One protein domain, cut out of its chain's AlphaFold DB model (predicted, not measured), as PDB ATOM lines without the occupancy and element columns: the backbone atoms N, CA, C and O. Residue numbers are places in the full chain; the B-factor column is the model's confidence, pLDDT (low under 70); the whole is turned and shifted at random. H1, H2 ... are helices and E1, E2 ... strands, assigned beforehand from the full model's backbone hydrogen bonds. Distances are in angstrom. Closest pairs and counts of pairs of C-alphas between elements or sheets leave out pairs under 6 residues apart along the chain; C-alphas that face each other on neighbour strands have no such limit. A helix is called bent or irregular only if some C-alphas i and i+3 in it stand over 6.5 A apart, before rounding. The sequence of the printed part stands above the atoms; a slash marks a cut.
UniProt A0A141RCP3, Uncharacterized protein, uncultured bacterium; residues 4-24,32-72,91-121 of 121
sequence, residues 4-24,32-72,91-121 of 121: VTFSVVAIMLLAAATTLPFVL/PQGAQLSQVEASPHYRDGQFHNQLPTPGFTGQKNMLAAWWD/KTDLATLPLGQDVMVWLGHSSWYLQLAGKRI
ATOM      1  N   VAL A   4     -40.431 -16.538  10.133       87.94
ATOM      2  CA  VAL A   4     -38.984 -16.591  10.374       87.94
ATOM      3  C   VAL A   4     -38.597 -17.833  11.181       87.94
ATOM      4  O   VAL A   4     -37.671 -18.538  10.800       87.94
ATOM      5  N   THR A   5     -39.344 -18.165  12.238       90.25
ATOM      6  CA  THR A   5     -39.087 -19.347  13.072       90.25
ATOM      7  C   THR A   5     -39.197 -20.635  12.255       90.25
ATOM      8  O   THR A   5     -38.317 -21.486  12.335       90.25
ATOM      9  N   PHE A   6     -40.224 -20.749  11.404       92.94
ATOM     10  CA  PHE A   6     -40.370 -21.890  10.492       92.94
ATOM     11  C   PHE A   6     -39.203 -22.005   9.508       92.94
ATOM     12  O   PHE A   6     -38.691 -23.100   9.291       92.94
ATOM     13  N   SER A   7     -38.758 -20.879   8.950       93.06
ATOM     14  CA  SER A   7     -37.658 -20.860   7.981       93.06
ATOM     15  C   SER A   7     -36.336 -21.299   8.619       93.06
ATOM     16  O   SER A   7     -35.615 -22.111   8.047       93.06
ATOM     17  N   VAL A   8     -36.043 -20.829   9.836       96.00
ATOM     18  CA  VAL A   8     -34.826 -21.210  10.572       96.00
ATOM     19  C   VAL A   8     -34.836 -22.696  10.928       96.00
ATOM     20  O   VAL A   8     -33.843 -23.384  10.707       96.00
ATOM     21  N   VAL A   9     -35.963 -23.220  11.422       95.75
ATOM     22  CA  VAL A   9     -36.091 -24.651  11.742       95.75
ATOM     23  C   VAL A   9     -35.927 -25.510  10.487       95.75
ATOM     24  O   VAL A   9     -35.198 -26.498  10.526       95.75
ATOM     25  N   ALA A  10     -36.529 -25.119   9.361       95.81
ATOM     26  CA  ALA A  10     -36.379 -25.840   8.099       95.81
ATOM     27  C   ALA A  10     -34.917 -25.882   7.617       95.81
ATOM     28  O   ALA A  10     -34.442 -26.938   7.204       95.81
ATOM     29  N   ILE A  11     -34.180 -24.769   7.727       96.69
ATOM     30  CA  ILE A  11     -32.752 -24.711   7.374       96.69
ATOM     31  C   ILE A  11     -31.923 -25.614   8.294       96.69
ATOM     32  O   ILE A  11     -31.084 -26.369   7.804       96.69
ATOM     33  N   MET A  12     -32.168 -25.587   9.608       96.56
ATOM     34  CA  MET A  12     -31.458 -26.461  10.551       96.56
ATOM     35  C   MET A  12     -31.722 -27.942  10.268       96.56
ATOM     36  O   MET A  12     -30.787 -28.739  10.295       96.56
ATOM     37  N   LEU A  13     -32.966 -28.311   9.950       96.56
ATOM     38  CA  LEU A  13     -33.317 -29.686   9.590       96.56
ATOM     39  C   LEU A  13     -32.636 -30.127   8.292       96.56
ATOM     40  O   LEU A  13     -32.113 -31.237   8.232       96.56
ATOM     41  N   LEU A  14     -32.583 -29.260   7.277       96.38
ATOM     42  CA  LEU A  14     -31.889 -29.545   6.020       96.38
ATOM     43  C   LEU A  14     -30.374 -29.720   6.234       96.38
ATOM     44  O   LEU A  14     -29.766 -30.661   5.718       96.38
ATOM     45  N   ALA A  15     -29.763 -28.839   7.029       95.44
ATOM     46  CA  ALA A  15     -28.350 -28.930   7.382       95.44
ATOM     47  C   ALA A  15     -28.051 -30.220   8.162       95.44
ATOM     48  O   ALA A  15     -27.101 -30.929   7.842       95.44
ATOM     49  N   ALA A  16     -28.885 -30.579   9.141       94.38
ATOM     50  CA  ALA A  16     -28.737 -31.822   9.892       94.38
ATOM     51  C   ALA A  16     -28.892 -33.058   8.989       94.38
ATOM     52  O   ALA A  16     -28.053 -33.954   9.033       94.38
ATOM     53  N   ALA A  17     -29.911 -33.089   8.123       94.00
ATOM     54  CA  ALA A  17     -30.170 -34.209   7.218       94.00
ATOM     55  C   ALA A  17     -29.013 -34.469   6.237       94.00
ATOM     56  O   ALA A  17     -28.756 -35.615   5.876       94.00
ATOM     57  N   THR A  18     -28.301 -33.418   5.827       90.94
ATOM     58  CA  THR A  18     -27.155 -33.525   4.911       90.94
ATOM     59  C   THR A  18     -25.839 -33.836   5.627       90.94
ATOM     60  O   THR A  18     -24.996 -34.534   5.068       90.94
ATOM     61  N   THR A  19     -25.650 -33.368   6.863       89.75
ATOM     62  CA  THR A  19     -24.375 -33.510   7.591       89.75
ATOM     63  C   THR A  19     -24.300 -34.747   8.482       89.75
ATOM     64  O   THR A  19     -23.243 -35.373   8.556       89.75
ATOM     65  N   LEU A  20     -25.398 -35.151   9.131       90.56
ATOM     66  CA  LEU A  20     -25.403 -36.285  10.063       90.56
ATOM     67  C   LEU A  20     -24.930 -37.598   9.419       90.56
ATOM     68  O   LEU A  20     -24.063 -38.240  10.007       90.56
ATOM     69  N   PRO A  21     -25.399 -38.003   8.220       89.00
ATOM     70  CA  PRO A  21     -24.935 -39.246   7.600       89.00
ATOM     71  C   PRO A  21     -23.438 -39.233   7.269       89.00
ATOM     72  O   PRO A  21     -22.789 -40.275   7.300       89.00
ATOM     73  N   PHE A  22     -22.885 -38.058   6.956       86.38
ATOM     74  CA  PHE A  22     -21.465 -37.894   6.661       86.38
ATOM     75  C   PHE A  22     -20.610 -38.038   7.925       86.38
ATOM     76  O   PHE A  22     -19.648 -38.801   7.926       86.38
ATOM     77  N   VAL A  23     -20.989 -37.360   9.013       85.31
ATOM     78  CA  VAL A  23     -20.244 -37.388  10.286       85.31
ATOM     79  C   VAL A  23     -20.402 -38.726  11.015       85.31
ATOM     80  O   VAL A  23     -19.480 -39.169  11.692       85.31
ATOM     81  N   LEU A  24     -21.548 -39.395  10.864       85.38
ATOM     82  CA  LEU A  24     -21.825 -40.704  11.468       85.38
ATOM     83  C   LEU A  24     -21.386 -41.887  10.587       85.38
ATOM     84  O   LEU A  24     -21.712 -43.035  10.890       85.38
ATOM     85  N   PRO A  32     -13.563 -44.908  21.902       87.31
ATOM     86  CA  PRO A  32     -13.409 -46.223  22.516       87.31
ATOM     87  C   PRO A  32     -14.367 -46.374  23.704       87.31
ATOM     88  O   PRO A  32     -14.627 -45.422  24.438       87.31
ATOM     89  N   GLN A  33     -14.924 -47.572  23.881       90.25
ATOM     90  CA  GLN A  33     -15.896 -47.884  24.935       90.25
ATOM     91  C   GLN A  33     -15.553 -49.223  25.596       90.25
ATOM     92  O   GLN A  33     -14.919 -50.085  24.984       90.25
ATOM     93  N   GLY A  34     -15.981 -49.405  26.850       93.06
ATOM     94  CA  GLY A  34     -15.787 -50.651  27.597       93.06
ATOM     95  C   GLY A  34     -14.317 -51.078  27.644       93.06
ATOM     96  O   GLY A  34     -13.448 -50.277  27.973       93.06
ATOM     97  N   ALA A  35     -14.032 -52.321  27.250       93.25
ATOM     98  CA  ALA A  35     -12.683 -52.886  27.294       93.25
ATOM     99  C   ALA A  35     -11.642 -52.095  26.477       93.25
ATOM    100  O   ALA A  35     -10.481 -52.036  26.872       93.25
ATOM    101  N   GLN A  36     -12.035 -51.469  25.361       88.88
ATOM    102  CA  GLN A  36     -11.119 -50.627  24.580       88.88
ATOM    103  C   GLN A  36     -10.769 -49.338  25.320       88.88
ATOM    104  O   GLN A  36      -9.619 -48.911  25.286       88.88
ATOM    105  N   LEU A  37     -11.742 -48.735  26.007       91.44
ATOM    106  CA  LEU A  37     -11.490 -47.550  26.823       91.44
ATOM    107  C   LEU A  37     -10.542 -47.896  27.974       91.44
ATOM    108  O   LEU A  37      -9.547 -47.209  28.155       91.44
ATOM    109  N   SER A  38     -10.770 -49.021  28.657       92.44
ATOM    110  CA  SER A  38      -9.879 -49.481  29.727       92.44
ATOM    111  C   SER A  38      -8.438 -49.708  29.252       92.44
ATOM    112  O   SER A  38      -7.504 -49.443  29.999       92.44
ATOM    113  N   GLN A  39      -8.229 -50.160  28.008       93.25
ATOM    114  CA  GLN A  39      -6.882 -50.276  27.428       93.25
ATOM    115  C   GLN A  39      -6.228 -48.912  27.187       93.25
ATOM    116  O   GLN A  39      -5.036 -48.752  27.436       93.25
ATOM    117  N   VAL A  40      -6.997 -47.930  26.709       91.56
ATOM    118  CA  VAL A  40      -6.515 -46.556  26.507       91.56
ATOM    119  C   VAL A  40      -6.154 -45.916  27.851       91.56
ATOM    120  O   VAL A  40      -5.084 -45.328  27.979       91.56
ATOM    121  N   GLU A  41      -7.012 -46.084  28.857       92.88
ATOM    122  CA  GLU A  41      -6.829 -45.564  30.218       92.88
ATOM    123  C   GLU A  41      -5.681 -46.242  30.973       92.88
ATOM    124  O   GLU A  41      -5.063 -45.618  31.830       92.88
ATOM    125  N   ALA A  42      -5.347 -47.490  30.631       94.88
ATOM    126  CA  ALA A  42      -4.194 -48.196  31.188       94.88
ATOM    127  C   ALA A  42      -2.843 -47.627  30.714       94.88
ATOM    128  O   ALA A  42      -1.796 -47.994  31.249       94.88
ATOM    129  N   SER A  43      -2.839 -46.751  29.706       94.19
ATOM    130  CA  SER A  43      -1.622 -46.093  29.242       94.19
ATOM    131  C   SER A  43      -1.043 -45.180  30.329       94.19
ATOM    132  O   SER A  43      -1.768 -44.339  30.860       94.19
ATOM    133  N   PRO A  44       0.280 -45.209  30.588       94.38
ATOM    134  CA  PRO A  44       0.923 -44.275  31.521       94.38
ATOM    135  C   PRO A  44       0.830 -42.810  31.062       94.38
ATOM    136  O   PRO A  44       1.113 -41.890  31.827       94.38
ATOM    137  N   HIS A  45       0.452 -42.584  29.802       94.69
ATOM    138  CA  HIS A  45       0.259 -41.263  29.215       94.69
ATOM    139  C   HIS A  45      -1.196 -40.790  29.256       94.69
ATOM    140  O   HIS A  45      -1.474 -39.662  28.853       94.69
ATOM    141  N   TYR A  46      -2.130 -41.609  29.737       93.94
ATOM    142  CA  TYR A  46      -3.514 -41.200  29.923       93.94
ATOM    143  C   TYR A  46      -3.735 -40.745  31.367       93.94
ATOM    144  O   TYR A  46      -3.570 -41.509  32.312       93.94
ATOM    145  N   ARG A  47      -4.094 -39.475  31.544       92.81
ATOM    146  CA  ARG A  47      -4.407 -38.883  32.852       92.81
ATOM    147  C   ARG A  47      -5.388 -37.739  32.668       92.81
ATOM    148  O   ARG A  47      -5.495 -37.200  31.571       92.81
ATOM    149  N   ASP A  48      -6.125 -37.385  33.713       91.06
ATOM    150  CA  ASP A  48      -7.056 -36.247  33.688       91.06
ATOM    151  C   ASP A  48      -8.099 -36.325  32.544       91.06
ATOM    152  O   ASP A  48      -8.539 -35.309  32.013       91.06
ATOM    153  N   GLY A  49      -8.480 -37.543  32.133       89.06
ATOM    154  CA  GLY A  49      -9.459 -37.782  31.064       89.06
ATOM    155  C   GLY A  49      -8.941 -37.581  29.635       89.06
ATOM    156  O   GLY A  49      -9.748 -37.553  28.708       89.06
ATOM    157  N   GLN A  50      -7.627 -37.437  29.430       90.19
ATOM    158  CA  GLN A  50      -7.046 -37.248  28.101       90.19
ATOM    159  C   GLN A  50      -5.639 -37.846  27.961       90.19
ATOM    160  O   GLN A  50      -4.882 -38.016  28.922       90.19
ATOM    161  N   PHE A  51      -5.258 -38.134  26.719       91.56
ATOM    162  CA  PHE A  51      -3.903 -38.565  26.399       91.56
ATOM    163  C   PHE A  51      -2.937 -37.374  26.410       91.56
ATOM    164  O   PHE A  51      -3.203 -36.335  25.806       91.56
ATOM    165  N   HIS A  52      -1.791 -37.543  27.061       91.81
ATOM    166  CA  HIS A  52      -0.732 -36.549  27.149       91.81
ATOM    167  C   HIS A  52       0.487 -37.014  26.351       91.81
ATOM    168  O   HIS A  52       1.115 -38.018  26.681       91.81
ATOM    169  N   ASN A  53       0.847 -36.260  25.311       91.25
ATOM    170  CA  ASN A  53       2.041 -36.546  24.516       91.25
ATOM    171  C   ASN A  53       3.315 -36.467  25.376       91.25
ATOM    172  O   ASN A  53       3.425 -35.622  26.263       91.25
ATOM    173  N   GLN A  54       4.292 -37.330  25.081       91.06
ATOM    174  CA  GLN A  54       5.588 -37.366  25.777       91.06
ATOM    175  C   GLN A  54       6.394 -36.076  25.590       91.06
ATOM    176  O   GLN A  54       7.096 -35.635  26.495       91.06
ATOM    177  N   LEU A  55       6.285 -35.479  24.404       90.50
ATOM    178  CA  LEU A  55       6.892 -34.198  24.075       90.50
ATOM    179  C   LEU A  55       5.810 -33.113  24.058       90.50
ATOM    180  O   LEU A  55       4.681 -33.392  23.640       90.50
ATOM    181  N   PRO A  56       6.132 -31.872  24.470       85.25
ATOM    182  CA  PRO A  56       5.228 -30.745  24.302       85.25
ATOM    183  C   PRO A  56       4.870 -30.558  22.822       85.25
ATOM    184  O   PRO A  56       5.704 -30.146  22.018       85.25
ATOM    185  N   THR A  57       3.616 -30.841  22.474       81.25
ATOM    186  CA  THR A  57       3.076 -30.632  21.127       81.25
ATOM    187  C   THR A  57       2.042 -29.515  21.195       81.25
ATOM    188  O   THR A  57       0.862 -29.791  21.422       81.25
ATOM    189  N   PRO A  58       2.452 -28.241  21.069       81.25
ATOM    190  CA  PRO A  58       1.493 -27.149  21.037       81.25
ATOM    191  C   PRO A  58       0.567 -27.336  19.829       81.25
ATOM    192  O   PRO A  58       1.032 -27.546  18.710       81.25
ATOM    193  N   GLY A  59      -0.749 -27.243  20.048       73.69
ATOM    194  CA  GLY A  59      -1.753 -27.398  18.982       73.69
ATOM    195  C   GLY A  59      -1.648 -26.336  17.882       73.69
ATOM    196  O   GLY A  59      -2.180 -26.507  16.789       73.69
ATOM    197  N   PHE A  60      -0.925 -25.251  18.156       76.75
ATOM    198  CA  PHE A  60      -0.588 -24.222  17.195       76.75
ATOM    199  C   PHE A  60       0.839 -23.736  17.460       76.75
ATOM    200  O   PHE A  60       1.149 -23.253  18.546       76.75
ATOM    201  N   THR A  61       1.717 -23.889  16.471       74.25
ATOM    202  CA  THR A  61       3.141 -23.515  16.560       74.25
ATOM    203  C   THR A  61       3.423 -22.109  16.029       74.25
ATOM    204  O   THR A  61       4.555 -21.632  16.108       74.25
ATOM    205  N   GLY A  62       2.421 -21.437  15.456       76.44
ATOM    206  CA  GLY A  62       2.585 -20.092  14.924       76.44
ATOM    207  C   GLY A  62       2.647 -19.038  16.030       76.44
ATOM    208  O   GLY A  62       2.031 -19.164  17.082       76.44
ATOM    209  N   GLN A  63       3.348 -17.942  15.752       79.19
ATOM    210  CA  GLN A  63       3.362 -16.759  16.624       79.19
ATOM    211  C   GLN A  63       2.131 -15.854  16.422       79.19
ATOM    212  O   GLN A  63       1.937 -14.887  17.153       79.19
ATOM    213  N   LYS A  64       1.308 -16.140  15.405       81.50
ATOM    214  CA  LYS A  64       0.120 -15.359  15.039       81.50
ATOM    215  C   LYS A  64      -1.122 -15.891  15.748       81.50
ATOM    216  O   LYS A  64      -1.207 -17.069  16.056       81.50
ATOM    217  N   ASN A  65      -2.129 -15.056  15.968       87.19
ATOM    218  CA  ASN A  65      -3.424 -15.585  16.397       87.19
ATOM    219  C   ASN A  65      -4.090 -16.392  15.263       87.19
ATOM    220  O   ASN A  65      -3.728 -16.268  14.089       87.19
ATOM    221  N   MET A  66      -5.083 -17.211  15.618       86.00
ATOM    222  CA  MET A  66      -5.730 -18.129  14.679       86.00
ATOM    223  C   MET A  66      -6.354 -17.405  13.476       86.00
ATOM    224  O   MET A  66      -6.207 -17.870  12.351       86.00
ATOM    225  N   LEU A  67      -6.984 -16.243  13.677       90.06
ATOM    226  CA  LEU A  67      -7.585 -15.461  12.587       90.06
ATOM    227  C   LEU A  67      -6.537 -14.961  11.590       90.06
ATOM    228  O   LEU A  67      -6.726 -15.090  10.384       90.06
ATOM    229  N   ALA A  68      -5.416 -14.437  12.086       89.56
ATOM    230  CA  ALA A  68      -4.311 -14.002  11.246       89.56
ATOM    231  C   ALA A  68      -3.689 -15.180  10.477       89.56
ATOM    232  O   ALA A  68      -3.386 -15.043   9.297       89.56
ATOM    233  N   ALA A  69      -3.568 -16.355  11.104       88.75
ATOM    234  CA  ALA A  69      -3.084 -17.560  10.433       88.75
ATOM    235  C   ALA A  69      -4.026 -18.032   9.310       88.75
ATOM    236  O   ALA A  69      -3.561 -18.403   8.232       88.75
ATOM    237  N   TRP A  70      -5.341 -17.981   9.540       90.69
ATOM    238  CA  TRP A  70      -6.347 -18.277   8.516       90.69
ATOM    239  C   TRP A  70      -6.310 -17.272   7.367       90.69
ATOM    240  O   TRP A  70      -6.336 -17.670   6.204       90.69
ATOM    241  N   TRP A  71      -6.213 -15.980   7.680       92.38
ATOM    242  CA  TRP A  71      -6.093 -14.934   6.669       92.38
ATOM    243  C   TRP A  71      -4.849 -15.133   5.804       92.38
ATOM    244  O   TRP A  71      -4.943 -15.130   4.579       92.38
ATOM    245  N   ASP A  72      -3.700 -15.393   6.430       89.88
ATOM    246  CA  ASP A  72      -2.464 -15.685   5.714       89.88
ATOM    247  C   ASP A  72      -2.596 -16.936   4.847       89.88
ATOM    248  O   ASP A  72      -2.145 -16.927   3.706       89.88
ATOM    249  N   LYS A  91       1.984 -46.854 -10.391       91.81
ATOM    250  CA  LYS A  91       0.656 -47.465 -10.345       91.81
ATOM    251  C   LYS A  91       0.776 -48.857  -9.727       91.81
ATOM    252  O   LYS A  91       1.213 -49.789 -10.395       91.81
ATOM    253  N   THR A  92       0.372 -48.983  -8.470       93.06
ATOM    254  CA  THR A  92       0.396 -50.252  -7.735       93.06
ATOM    255  C   THR A  92      -0.994 -50.877  -7.712       93.06
ATOM    256  O   THR A  92      -1.956 -50.236  -7.292       93.06
ATOM    257  N   ASP A  93      -1.107 -52.138  -8.131       94.94
ATOM    258  CA  ASP A  93      -2.333 -52.917  -7.949       94.94
ATOM    259  C   ASP A  93      -2.381 -53.498  -6.529       94.94
ATOM    260  O   ASP A  93      -1.844 -54.572  -6.248       94.94
ATOM    261  N   LEU A  94      -3.039 -52.770  -5.624       94.25
ATOM    262  CA  LEU A  94      -3.153 -53.136  -4.210       94.25
ATOM    263  C   LEU A  94      -3.905 -54.459  -3.989       94.25
ATOM    264  O   LEU A  94      -3.693 -55.125  -2.977       94.25
ATOM    265  N   ALA A  95      -4.790 -54.858  -4.911       91.69
ATOM    266  CA  ALA A  95      -5.594 -56.067  -4.754       91.69
ATOM    267  C   ALA A  95      -4.752 -57.336  -4.936       91.69
ATOM    268  O   ALA A  95      -5.011 -58.342  -4.267       91.69
ATOM    269  N   THR A  96      -3.731 -57.258  -5.791       95.06
ATOM    270  CA  THR A  96      -2.817 -58.366  -6.112       95.06
ATOM    271  C   THR A  96      -1.722 -58.604  -5.075       95.06
ATOM    272  O   THR A  96      -1.042 -59.627  -5.140       95.06
ATOM    273  N   LEU A  97      -1.557 -57.701  -4.100       94.31
ATOM    274  CA  LEU A  97      -0.534 -57.842  -3.066       94.31
ATOM    275  C   LEU A  97      -0.791 -59.107  -2.217       94.31
ATOM    276  O   LEU A  97      -1.902 -59.258  -1.683       94.31
ATOM    277  N   PRO A  98       0.199 -60.016  -2.066       94.88
ATOM    278  CA  PRO A  98       0.031 -61.250  -1.302       94.88
ATOM    279  C   PRO A  98      -0.262 -60.954   0.166       94.88
ATOM    280  O   PRO A  98       0.554 -60.322   0.825       94.88
ATOM    281  N   LEU A  99      -1.384 -61.448   0.702       93.50
ATOM    282  CA  LEU A  99      -1.838 -61.151   2.073       93.50
ATOM    283  C   LEU A  99      -0.817 -61.502   3.168       93.50
ATOM    284  O   LEU A  99      -0.816 -60.881   4.223       93.50
ATOM    285  N   GLY A 100       0.046 -62.492   2.926       93.75
ATOM    286  CA  GLY A 100       1.070 -62.917   3.886       93.75
ATOM    287  C   GLY A 100       2.279 -61.983   3.996       93.75
ATOM    288  O   GLY A 100       3.170 -62.268   4.788       93.75
ATOM    289  N   GLN A 101       2.348 -60.918   3.195       94.81
ATOM    290  CA  GLN A 101       3.444 -59.953   3.233       94.81
ATOM    291  C   GLN A 101       3.007 -58.670   3.926       94.81
ATOM    292  O   GLN A 101       1.931 -58.139   3.643       94.81
ATOM    293  N   ASP A 102       3.873 -58.140   4.780       96.38
ATOM    294  CA  ASP A 102       3.673 -56.811   5.338       96.38
ATOM    295  C   ASP A 102       4.086 -55.760   4.295       96.38
ATOM    296  O   ASP A 102       5.203 -55.789   3.773       96.38
ATOM    297  N   VAL A 103       3.169 -54.855   3.944       96.12
ATOM    298  CA  VAL A 103       3.335 -53.871   2.862       96.12
ATOM    299  C   VAL A 103       2.860 -52.495   3.318       96.12
ATOM    300  O   VAL A 103       1.840 -52.365   3.986       96.12
ATOM    301  N   MET A 104       3.570 -51.449   2.897       95.94
ATOM    302  CA  MET A 104       3.154 -50.057   3.057       95.94
ATOM    303  C   MET A 104       3.237 -49.338   1.712       95.94
ATOM    304  O   MET A 104       4.282 -49.354   1.063       95.94
ATOM    305  N   VAL A 105       2.147 -48.691   1.297       95.81
ATOM    306  CA  VAL A 105       2.091 -47.886   0.070       95.81
ATOM    307  C   VAL A 105       1.623 -46.478   0.411       95.81
ATOM    308  O   VAL A 105       0.568 -46.292   1.016       95.81
ATOM    309  N   TRP A 106       2.399 -45.476   0.006       95.38
ATOM    310  CA  TRP A 106       1.997 -44.080   0.129       95.38
ATOM    311  C   TRP A 106       1.032 -43.708  -0.996       95.38
ATOM    312  O   TRP A 106       1.359 -43.864  -2.171       95.38
ATOM    313  N   LEU A 107      -0.144 -43.193  -0.639       93.94
ATOM    314  CA  LEU A 107      -1.187 -42.799  -1.594       93.94
ATOM    315  C   LEU A 107      -1.201 -41.285  -1.860       93.94
ATOM    316  O   LEU A 107      -2.047 -40.791  -2.602       93.94
ATOM    317  N   GLY A 108      -0.255 -40.550  -1.272       91.06
ATOM    318  CA  GLY A 108      -0.182 -39.094  -1.335       91.06
ATOM    319  C   GLY A 108      -0.762 -38.419  -0.093       91.06
ATOM    320  O   GLY A 108      -1.545 -38.995   0.659       91.06
ATOM    321  N   HIS A 109      -0.350 -37.169   0.131       89.88
ATOM    322  CA  HIS A 109      -0.701 -36.392   1.325       89.88
ATOM    323  C   HIS A 109      -0.480 -37.209   2.619       89.88
ATOM    324  O   HIS A 109       0.607 -37.754   2.815       89.88
ATOM    325  N   SER A 110      -1.491 -37.308   3.481       89.38
ATOM    326  CA  SER A 110      -1.501 -38.086   4.723       89.38
ATOM    327  C   SER A 110      -2.140 -39.475   4.569       89.38
ATOM    328  O   SER A 110      -2.475 -40.106   5.570       89.38
ATOM    329  N   SER A 111      -2.322 -39.963   3.339       92.62
ATOM    330  CA  SER A 111      -2.990 -41.234   3.054       92.62
ATOM    331  C   SER A 111      -1.996 -42.361   2.779       92.62
ATOM    332  O   SER A 111      -1.046 -42.216   2.005       92.62
ATOM    333  N   TRP A 112      -2.263 -43.513   3.389       94.62
ATOM    334  CA  TRP A 112      -1.440 -44.713   3.309       94.62
ATOM    335  C   TRP A 112      -2.331 -45.938   3.153       94.62
ATOM    336  O   TRP A 112      -3.425 -45.974   3.706       94.62
ATOM    337  N   TYR A 113      -1.838 -46.926   2.420       95.00
ATOM    338  CA  TYR A 113      -2.332 -48.293   2.465       95.00
ATOM    339  C   TYR A 113      -1.344 -49.126   3.270       95.00
ATOM    340  O   TYR A 113      -0.135 -49.077   3.008       95.00
ATOM    341  N   LEU A 114      -1.853 -49.892   4.226       95.44
ATOM    342  CA  LEU A 114      -1.062 -50.799   5.043       95.44
ATOM    343  C   LEU A 114      -1.618 -52.214   4.906       95.44
ATOM    344  O   LEU A 114      -2.816 -52.450   5.034       95.44
ATOM    345  N   GLN A 115      -0.735 -53.177   4.685       96.31
ATOM    346  CA  GLN A 115      -1.034 -54.585   4.860       96.31
ATOM    347  C   GLN A 115      -0.150 -55.106   5.981       96.31
ATOM    348  O   GLN A 115       1.066 -55.047   5.856       96.31
ATOM    349  N   LEU A 116      -0.746 -55.547   7.084       95.69
ATOM    350  CA  LEU A 116      -0.021 -55.990   8.274       95.69
ATOM    351  C   LEU A 116      -0.708 -57.220   8.860       95.69
ATOM    352  O   LEU A 116      -1.921 -57.201   9.087       95.69
ATOM    353  N   ALA A 117       0.056 -58.287   9.103       94.31
ATOM    354  CA  ALA A 117      -0.444 -59.529   9.702       94.31
ATOM    355  C   ALA A 117      -1.705 -60.084   9.000       94.31
ATOM    356  O   ALA A 117      -2.683 -60.478   9.641       94.31
ATOM    357  N   GLY A 118      -1.714 -60.068   7.661       93.38
ATOM    358  CA  GLY A 118      -2.837 -60.553   6.854       93.38
ATOM    359  C   GLY A 118      -4.043 -59.613   6.764       93.38
ATOM    360  O   GLY A 118      -5.049 -59.987   6.160       93.38
ATOM    361  N   LYS A 119      -3.979 -58.405   7.340       92.31
ATOM    362  CA  LYS A 119      -5.058 -57.404   7.290       92.31
ATOM    363  C   LYS A 119      -4.688 -56.243   6.381       92.31
ATOM    364  O   LYS A 119      -3.549 -55.799   6.409       92.31
ATOM    365  N   ARG A 120      -5.664 -55.735   5.626       93.38
ATOM    366  CA  ARG A 120      -5.549 -54.535   4.783       93.38
ATOM    367  C   ARG A 120      -6.233 -53.361   5.486       93.38
ATOM    368  O   ARG A 120      -7.360 -53.531   5.952       93.38
ATOM    369  N   ILE A 121      -5.541 -52.230   5.585       91.31
ATOM    370  CA  ILE A 121      -5.910 -51.021   6.336       91.31
ATOM    371  C   ILE A 121      -5.725 -49.806   5.428       91.31
ATOM    372  O   ILE A 121      -4.684 -49.743   4.730       91.31
TER     373      ILE A 121
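AT A GLANCE: This is residues 4 to 24, 32 to 72 and 91 to 121 of the 121 residues of an uncharacterized protein of uncultured bacterium (UniProt A0A141RCP3). A two-stranded hairpin, E1 and E2, a long lone helix, H1, and a looping arc of chain with a short helix at each end, H2 and H3, are spread out in an open arrangement, with no helix touching another. H1 sticks out as a free arm, residues 4 to 24 standing free. The printed part has 93 residues, with three named helices and two named strands in the order H1, H2, H3, E1, E2; the sheet has the order E1 - E2, antiparallel. The class is mixed, helices and strands, with under half of the residues in named elements. The whole is extended, with a radius of gyration of the C-alphas of 21.8 A and spans of 62 by 40 by 36 A.

IN THESE COORDINATES: E1 covers residues 103 to 108, 15.8 A from first to last C-alpha, and E2 covers residues 111 to 116, 15.9 A; C-alpha 116 is at (-0.021, -55.990, 8.274). H1 covers residues 4 to 23, 28.0 A long, beginning with C-alpha 4 at (-38.984, -16.591, 10.374). H1 has a kink of 26 degrees near residue 17 and is only just irregular: C-alphas 18 and 21 are 6.7 A apart. H2 covers residues 35 to 41, and H3 covers residues 66 to 72, with C-alpha 72 at (-2.464, -15.685, 5.714); each is 9.8 A long.

HOW THE PARTS SIT: E1 and E2 form a hairpin with a tight link of 2 residues, antiparallel at 173 degrees between their directions. C-alphas 104 and 114 face each other at 4.7 A. N 103 and O 115 are within hydrogen-bond range at 2.8 A, and N 113 and O 105 at 2.9 A. Residues 119 to 120 pair antiparallel with residues 115 to 116 of E2. H1 is apart from E1, E2, H2 and H3. H2 is apart from E1, E2 and H3, and H3 is apart from E2. Residues 46 to 47 pair antiparallel with residues 50 to 51. Every O i to N i+4 pair is within hydrogen-bond range in H2 and H3, and 14 of 16 are in H1.

THE WHOLE: The two C-alphas farthest apart, those of Val 4 and Gly 100, are 61.6 A apart, and the outline is only just elongated. Residues 25 to 31 are not printed, with 14.9 A between C-alphas 24 and 32 across the cut; residues 73 to 90 are not printed, with 35.7 A between C-alphas 72 and 91. The link from H2 to H3 is long, 24 residues. The mean pLDDT of the printed part is 91.2, and no printed residue is under 70.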